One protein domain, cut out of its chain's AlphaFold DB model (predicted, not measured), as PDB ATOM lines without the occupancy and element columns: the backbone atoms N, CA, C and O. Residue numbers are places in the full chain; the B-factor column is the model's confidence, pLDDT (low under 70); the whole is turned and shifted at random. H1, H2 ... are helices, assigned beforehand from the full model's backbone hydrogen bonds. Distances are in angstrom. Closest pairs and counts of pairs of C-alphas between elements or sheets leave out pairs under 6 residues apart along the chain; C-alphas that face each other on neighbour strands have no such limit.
ATOM      1  N   TRP A   5      39.092  49.953 -23.152       95.81
ATOM      2  CA  TRP A   5      39.450  48.812 -22.305       95.81
ATOM      3  C   TRP A   5      38.340  47.766 -22.277       95.81
ATOM      4  O   TRP A   5      38.599  46.565 -22.283       95.81
ATOM      5  N   VAL A   6      37.083  48.214 -22.304       96.00
ATOM      6  CA  VAL A   6      35.941  47.305 -22.461       96.00
ATOM      7  C   VAL A   6      36.019  46.575 -23.799       96.00
ATOM      8  O   VAL A   6      35.761  45.375 -23.844       96.00
ATOM      9  N   LYS A   7      36.402  47.275 -24.872       97.00
ATOM     10  CA  LYS A   7      36.556  46.673 -26.203       97.00
ATOM     11  C   LYS A   7      37.655  45.612 -26.216       97.00
ATOM     12  O   LYS A   7      37.401  44.513 -26.693       97.00
ATOM     13  N   GLU A   8      38.807  45.899 -25.612       97.50
ATOM     14  CA  GLU A   8      39.903  44.927 -25.491       97.50
ATOM     15  C   GLU A   8      39.471  43.654 -24.748       97.50
ATOM     16  O   GLU A   8      39.788  42.546 -25.171       97.50
ATOM     17  N   VAL A   9      38.692  43.785 -23.669       96.25
ATOM     18  CA  VAL A   9      38.158  42.618 -22.945       96.25
ATOM     19  C   VAL A   9      37.168  41.826 -23.805       96.25
ATOM     20  O   VAL A   9      37.172  40.596 -23.768       96.25
ATOM     21  N   GLN A  10      36.310  42.507 -24.566       97.50
ATOM     22  CA  GLN A  10      35.345  41.856 -25.459       97.50
ATOM     23  C   GLN A  10      36.049  41.073 -26.578       97.50
ATOM     24  O   GLN A  10      35.684  39.924 -26.824       97.50
ATOM     25  N   GLU A  11      37.072  41.667 -27.195       97.50
ATOM     26  CA  GLU A  11      37.917  41.022 -28.211       97.50
ATOM     27  C   GLU A  11      38.642  39.811 -27.612       97.50
ATOM     28  O   GLU A  11      38.523  38.698 -28.121       97.50
ATOM     29  N   TRP A  12      39.281  39.982 -26.449       97.00
ATOM     30  CA  TRP A  12      39.958  38.889 -25.751       97.00
ATOM     31  C   TRP A  12      39.020  37.718 -25.422       97.00
ATOM     32  O   TRP A  12      39.406  36.556 -25.579       97.00
ATOM     33  N   LEU A  13      37.781  37.991 -24.992       96.88
ATOM     34  CA  LEU A  13      36.783  36.950 -24.723       96.88
ATOM     35  C   LEU A  13      36.448  36.142 -25.982       96.88
ATOM     36  O   LEU A  13      36.309  34.919 -25.912       96.88
ATOM     37  N   ASN A  14      36.303  36.805 -27.128       96.56
ATOM     38  CA  ASN A  14      36.005  36.122 -28.382       96.56
ATOM     39  C   ASN A  14      37.217  35.338 -28.891       96.56
ATOM     40  O   ASN A  14      37.066  34.164 -29.229       96.56
ATOM     41  N   ASP A  15      38.411  35.923 -28.874       96.94
ATOM     42  CA  ASP A  15      39.632  35.252 -29.332       96.94
ATOM     43  C   ASP A  15      39.970  34.024 -28.481       96.94
ATOM     44  O   ASP A  15      40.354  32.977 -29.004       96.94
ATOM     45  N   THR A  16      39.779  34.127 -27.165       96.44
ATOM     46  CA  THR A  16      40.137  33.054 -26.231       96.44
ATOM     47  C   THR A  16      39.130  31.909 -26.267       96.44
ATOM     48  O   THR A  16      39.528  30.746 -26.202       96.44
ATOM     49  N   TYR A  17      37.827  32.209 -26.373       95.50
ATOM     50  CA  TYR A  17      36.789  31.213 -26.093       95.50
ATOM     51  C   TYR A  17      35.824  30.887 -27.247       95.50
ATOM     52  O   TYR A  17      35.095  29.895 -27.151       95.50
ATOM     53  N   SER A  18      35.815  31.642 -28.356       90.75
ATOM     54  CA  SER A  18      34.886  31.404 -29.486       90.75
ATOM     55  C   SER A  18      34.990  30.009 -30.110       90.75
ATOM     56  O   SER A  18      34.009  29.499 -30.651       90.75
ATOM     57  N   GLY A  19      36.152  29.355 -29.996       89.56
ATOM     58  CA  GLY A  19      36.376  27.996 -30.493       89.56
ATOM     59  C   GLY A  19      35.675  26.891 -29.693       89.56
ATOM     60  O   GLY A  19      35.669  25.738 -30.129       89.56
ATOM     61  N   PHE A  20      35.085  27.198 -28.533       88.81
ATOM     62  CA  PHE A  20      34.467  26.188 -27.676       88.81
ATOM     63  C   PHE A  20      32.964  26.055 -27.912       88.81
ATOM     64  O   PHE A  20      32.205  27.025 -27.909       88.81
ATOM     65  N   SER A  21      32.513  24.805 -28.041       89.44
ATOM     66  CA  SER A  21      31.094  24.485 -28.195       89.44
ATOM     67  C   SER A  21      30.261  25.088 -27.060       89.44
ATOM     68  O   SER A  21      30.584  24.918 -25.886       89.44
ATOM     69  N   GLY A  22      29.172  25.767 -27.421       84.69
ATOM     70  CA  GLY A  22      28.245  26.387 -26.471       84.69
ATOM     71  C   GLY A  22      28.685  27.747 -25.923       84.69
ATOM     72  O   GLY A  22      27.932  28.335 -25.152       84.69
ATOM     73  N   TRP A  23      29.857  28.266 -26.313       90.00
ATOM     74  CA  TRP A  23      30.333  29.573 -25.851       90.00
ATOM     75  C   TRP A  23      29.494  30.740 -26.388       90.00
ATOM     76  O   TRP A  23      28.978  31.537 -25.609       90.00
ATOM     77  N   GLY A  24      29.325  30.830 -27.711       89.50
ATOM     78  CA  GLY A  24      28.681  31.969 -28.376       89.50
ATOM     79  C   GLY A  24      29.671  33.082 -28.732       89.50
ATOM     80  O   GLY A  24      30.790  32.797 -29.147       89.50
ATOM     81  N   SER A  25      29.256  34.345 -28.614       92.75
ATOM     82  CA  SER A  25      30.110  35.517 -28.848       92.75
ATOM     83  C   SER A  25      29.671  36.713 -27.997       92.75
ATOM     84  O   SER A  25      28.534  36.771 -27.510       92.75
ATOM     85  N   VAL A  26      30.571  37.679 -27.831       94.94
ATOM     86  CA  VAL A  26      30.325  38.964 -27.164       94.94
ATOM     87  C   VAL A  26      30.462  40.093 -28.196       94.94
ATOM     88  O   VAL A  26      31.382  40.052 -29.006       94.94
ATOM     89  N   PRO A  27      29.578  41.107 -28.222       95.38
ATOM     90  CA  PRO A  27      29.779  42.283 -29.071       95.38
ATOM     91  C   PRO A  27      31.050  43.052 -28.679       95.38
ATOM     92  O   PRO A  27      31.240  43.324 -27.501       95.38
ATOM     93  N   GLU A  28      31.870  43.439 -29.657       95.94
ATOM     94  CA  GLU A  28      33.141  44.175 -29.485       95.94
ATOM     95  C   GLU A  28      32.961  45.683 -29.726       95.94
ATOM     96  O   GLU A  28      33.647  46.318 -30.532       95.94
ATOM     97  N   ASP A  29      31.953  46.275 -29.092       95.81
ATOM     98  CA  ASP A  29      31.559  47.666 -29.329       95.81
ATOM     99  C   ASP A  29      32.095  48.652 -28.277       95.81
ATOM    100  O   ASP A  29      31.761  49.841 -28.317       95.81
ATOM    101  N   GLY A  30      32.900  48.161 -27.331       95.00
ATOM    102  CA  GLY A  30      33.437  48.917 -26.203       95.00
ATOM    103  C   GLY A  30      32.373  49.391 -25.218       95.00
ATOM    104  O   GLY A  30      32.641  50.274 -24.404       95.00
ATOM    105  N   LYS A  31      31.142  48.874 -25.281       94.69
ATOM    106  CA  LYS A  31      30.089  49.226 -24.324       94.69
ATOM    107  C   LYS A  31      29.907  48.108 -23.319       94.69
ATOM    108  O   LYS A  31      29.699  46.953 -23.676       94.69
ATOM    109  N   THR A  32      29.928  48.466 -22.040       88.12
ATOM    110  CA  THR A  32      29.575  47.505 -20.998       88.12
ATOM    111  C   THR A  32      28.095  47.153 -21.121       88.12
ATOM    112  O   THR A  32      27.253  47.985 -21.472       88.12
ATOM    113  N   GLY A  33      27.767  45.899 -20.842       92.44
ATOM    114  CA  GLY A  33      26.400  45.413 -20.904       92.44
ATOM    115  C   GLY A  33      26.300  43.970 -20.445       92.44
ATOM    116  O   GLY A  33      27.307  43.303 -20.197       92.44
ATOM    117  N   TRP A  34      25.064  43.483 -20.349       95.31
ATOM    118  CA  TRP A  34      24.782  42.118 -19.910       95.31
ATOM    119  C   TRP A  34      25.503  41.070 -20.754       95.31
ATOM    120  O   TRP A  34      26.055  40.132 -20.200       95.31
ATOM    121  N   THR A  35      25.600  41.272 -22.067       94.19
ATOM    122  CA  THR A  35      26.315  40.364 -22.975       94.19
ATOM    123  C   THR A  35      27.797  40.220 -22.624       94.19
ATOM    124  O   THR A  35      28.313  39.103 -22.620       94.19
ATOM    125  N   THR A  36      28.476  41.317 -22.267       95.50
ATOM    126  CA  THR A  36      29.871  41.290 -21.801       95.50
ATOM    127  C   THR A  36      29.992  40.613 -20.439       95.50
ATOM    128  O   THR A  36      30.863  39.767 -20.261       95.50
ATOM    129  N   ILE A  37      29.083  40.905 -19.501       96.12
ATOM    130  CA  ILE A  37      29.064  40.250 -18.180       96.12
ATOM    131  C   ILE A  37      28.854  38.737 -18.326       96.12
ATOM    132  O   ILE A  37      29.563  37.954 -17.700       96.12
ATOM    133  N   TYR A  38      27.933  38.308 -19.188       95.88
ATOM    134  CA  TYR A  38      27.705  36.893 -19.470       95.88
ATOM    135  C   TYR A  38      28.925  36.239 -20.113       95.88
ATOM    136  O   TYR A  38      29.261  35.115 -19.763       95.88
ATOM    137  N   GLY A  39      29.626  36.923 -21.021       95.81
ATOM    138  CA  GLY A  39      30.910  36.442 -21.543       95.81
ATOM    139  C   GLY A  39      31.936  36.201 -20.432       95.81
ATOM    140  O   GLY A  39      32.519  35.125 -20.358       95.81
ATOM    141  N   LEU A  40      32.087  37.153 -19.508       96.44
ATOM    142  CA  LEU A  40      33.002  37.023 -18.368       96.44
ATOM    143  C   LEU A  40      32.625  35.859 -17.438       96.44
ATOM    144  O   LEU A  40      33.490  35.067 -17.071       96.44
ATOM    145  N   ILE A  41      31.341  35.716 -17.089       96.31
ATOM    146  CA  ILE A  41      30.853  34.612 -16.241       96.31
ATOM    147  C   ILE A  41      31.135  33.260 -16.900       96.31
ATOM    148  O   ILE A  41      31.650  32.351 -16.248       96.31
ATOM    149  N   ARG A  42      30.823  33.128 -18.192       96.25
ATOM    150  CA  ARG A  42      31.081  31.898 -18.945       96.25
ATOM    151  C   ARG A  42      32.580  31.611 -19.034       96.25
ATOM    152  O   ARG A  42      32.972  30.452 -18.941       96.25
ATOM    153  N   GLY A  43      33.418  32.646 -19.139       95.81
ATOM    154  CA  GLY A  43      34.882  32.521 -19.137       95.81
ATOM    155  C   GLY A  43      35.379  31.924 -17.835       95.81
ATOM    156  O   GLY A  43      36.048  30.900 -17.835       95.81
ATOM    157  N   VAL A  44      34.927  32.470 -16.705       96.00
ATOM    158  CA  VAL A  44      35.223  31.894 -15.384       96.00
ATOM    159  C   VAL A  44      34.749  30.443 -15.293       96.00
ATOM    160  O   VAL A  44      35.486  29.578 -14.834       96.00
ATOM    161  N   GLN A  45      33.537  30.136 -15.761       96.38
ATOM    162  CA  GLN A  45      33.045  28.756 -15.787       96.38
ATOM    163  C   GLN A  45      33.963  27.830 -16.601       96.38
ATOM    164  O   GLN A  45      34.243  26.721 -16.142       96.38
ATOM    165  N   HIS A  46      34.469  28.285 -17.750       95.62
ATOM    166  CA  HIS A  46      35.439  27.546 -18.558       95.62
ATOM    167  C   HIS A  46      36.716  27.232 -17.779       95.62
ATOM    168  O   HIS A  46      37.116  26.066 -17.720       95.62
ATOM    169  N   GLU A  47      37.309  28.245 -17.147       95.25
ATOM    170  CA  GLU A  47      38.542  28.108 -16.362       95.25
ATOM    171  C   GLU A  47      38.362  27.160 -15.165       95.25
ATOM    172  O   GLU A  47      39.253  26.383 -14.829       95.25
ATOM    173  N   LEU A  48      37.160  27.117 -14.584       95.88
ATOM    174  CA  LEU A  48      36.786  26.172 -13.520       95.88
ATOM    175  C   LEU A  48      36.457  24.748 -14.031       95.88
ATOM    176  O   LEU A  48      36.037  23.865 -13.262       95.88
ATOM    177  N   GLY A  49      36.615  24.508 -15.335       94.56
ATOM    178  CA  GLY A  49      36.364  23.230 -16.004       94.56
ATOM    179  C   GLY A  49      34.884  22.915 -16.252       94.56
ATOM    180  O   GLY A  49      34.547  21.771 -16.563       94.56
ATOM    181  N   ILE A  50      33.984  23.891 -16.110       94.75
ATOM    182  CA  ILE A  50      32.554  23.745 -16.405       94.75
ATOM    183  C   ILE A  50      32.357  23.946 -17.912       94.75
ATOM    184  O   ILE A  50      32.636  25.012 -18.442       94.75
ATOM    185  N   ARG A  51      31.874  22.915 -18.619       91.62
ATOM    186  CA  ARG A  51      31.674  22.947 -20.086       91.62
ATOM    187  C   ARG A  51      30.229  23.222 -20.519       91.62
ATOM    188  O   ARG A  51      29.980  23.458 -21.694       91.62
ATOM    189  N   ALA A  52      29.287  23.178 -19.578       91.88
ATOM    190  CA  ALA A  52      27.908  23.607 -19.777       91.88
ATOM    191  C   ALA A  52      27.768  25.023 -19.213       91.88
ATOM    192  O   ALA A  52      27.534  25.196 -18.016       91.88
ATOM    193  N   TYR A  53      28.009  26.019 -20.062       93.31
ATOM    194  CA  TYR A  53      28.030  27.410 -19.633       93.31
ATOM    195  C   TYR A  53      26.624  27.937 -19.333       93.31
ATOM    196  O   TYR A  53      25.641  27.529 -19.956       93.31
ATOM    197  N   ALA A  54      26.546  28.871 -18.393       94.31
ATOM    198  CA  ALA A  54      25.329  29.566 -18.014       94.31
ATOM    199  C   ALA A  54      25.621  31.049 -17.773       94.31
ATOM    200  O   ALA A  54      26.675  31.410 -17.254       94.31
ATOM    201  N   ASP A  55      24.647  31.904 -18.066       95.38
ATOM    202  CA  ASP A  55      24.755  33.363 -17.937       95.38
ATOM    203  C   ASP A  55      24.613  33.855 -16.477       95.38
ATOM    204  O   ASP A  55      24.197  34.983 -16.207       95.38
ATOM    205  N   ASN A  56      24.935  33.001 -15.499       95.94
ATOM    206  CA  ASN A  56      24.857  33.301 -14.075       95.94
ATOM    207  C   ASN A  56      25.968  32.628 -13.253       95.94
ATOM    208  O   ASN A  56      26.507  31.578 -13.599       95.94
ATOM    209  N   PHE A  57      26.261  33.215 -12.095       95.25
ATOM    210  CA  PHE A  57      27.180  32.648 -11.109       95.25
ATOM    211  C   PHE A  57      26.425  31.704 -10.151       95.25
ATOM    212  O   PHE A  57      26.098  32.050  -9.013       95.25
ATOM    213  N   GLY A  58      26.049  30.527 -10.657       94.25
ATOM    214  CA  GLY A  58      25.226  29.547  -9.937       94.25
ATOM    215  C   GLY A  58      25.991  28.692  -8.919       94.25
ATOM    216  O   GLY A  58      27.196  28.840  -8.731       94.25
ATOM    217  N   THR A  59      25.285  27.742  -8.294       96.31
ATOM    218  CA  THR A  59      25.831  26.852  -7.251       96.31
ATOM    219  C   THR A  59      27.096  26.115  -7.693       96.31
ATOM    220  O   THR A  59      28.054  26.063  -6.934       96.31
TER     221      THR A  59
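This is residues 5 to 59 of the 66 residues of an uncharacterized protein of Enterococcus thailandicus (UniProt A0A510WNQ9). Two helices of similar length, H1 and H2, pack slantwise on each other and run the same way, and a long loop, residues 18 to 33, folds back from the end of H1 to the start of H2. After H2 the last stretch, residues 48 to 59, has no named element; it turns at the end of H2 and then leads outward to Thr 59, its C-alphas lying 9 to 18 A from the mean of all C-alphas. The printed part has 55 residues, with H1 then H2 and no named strand; the class is all helix, though the helices hold just 27 residues, under half. It is compact, with a radius of gyration of the C-alphas of 10.5 A and spans of 29 by 22 by 14 A.

Look first at H1, residues 5 to 17, and then at H2, residues 34 to 47: they touch, and their closest C-alphas, those of Gln 10 and Thr 36, are 6.6 A apart. Their lines stand at a steep tilt of 45 degrees, the same way. In H1 and H2 every O i to N i+4 pair is within hydrogen-bond range.

Find C-alpha 5 at (39.450, 48.812, -22.305); from there H1 runs 18.2 A to C-alpha 17. H2 runs 20.0 A from C-alpha 34 to C-alpha 47 at (38.542, 28.108, -16.362).

The C-alphas of Asp 29 and Thr 59, the two farthest apart, are 30.9 A apart. The link from H1 to H2 is long, with 16 residues. The printed part has no cut, and no printed residue is under 70 in pLDDT.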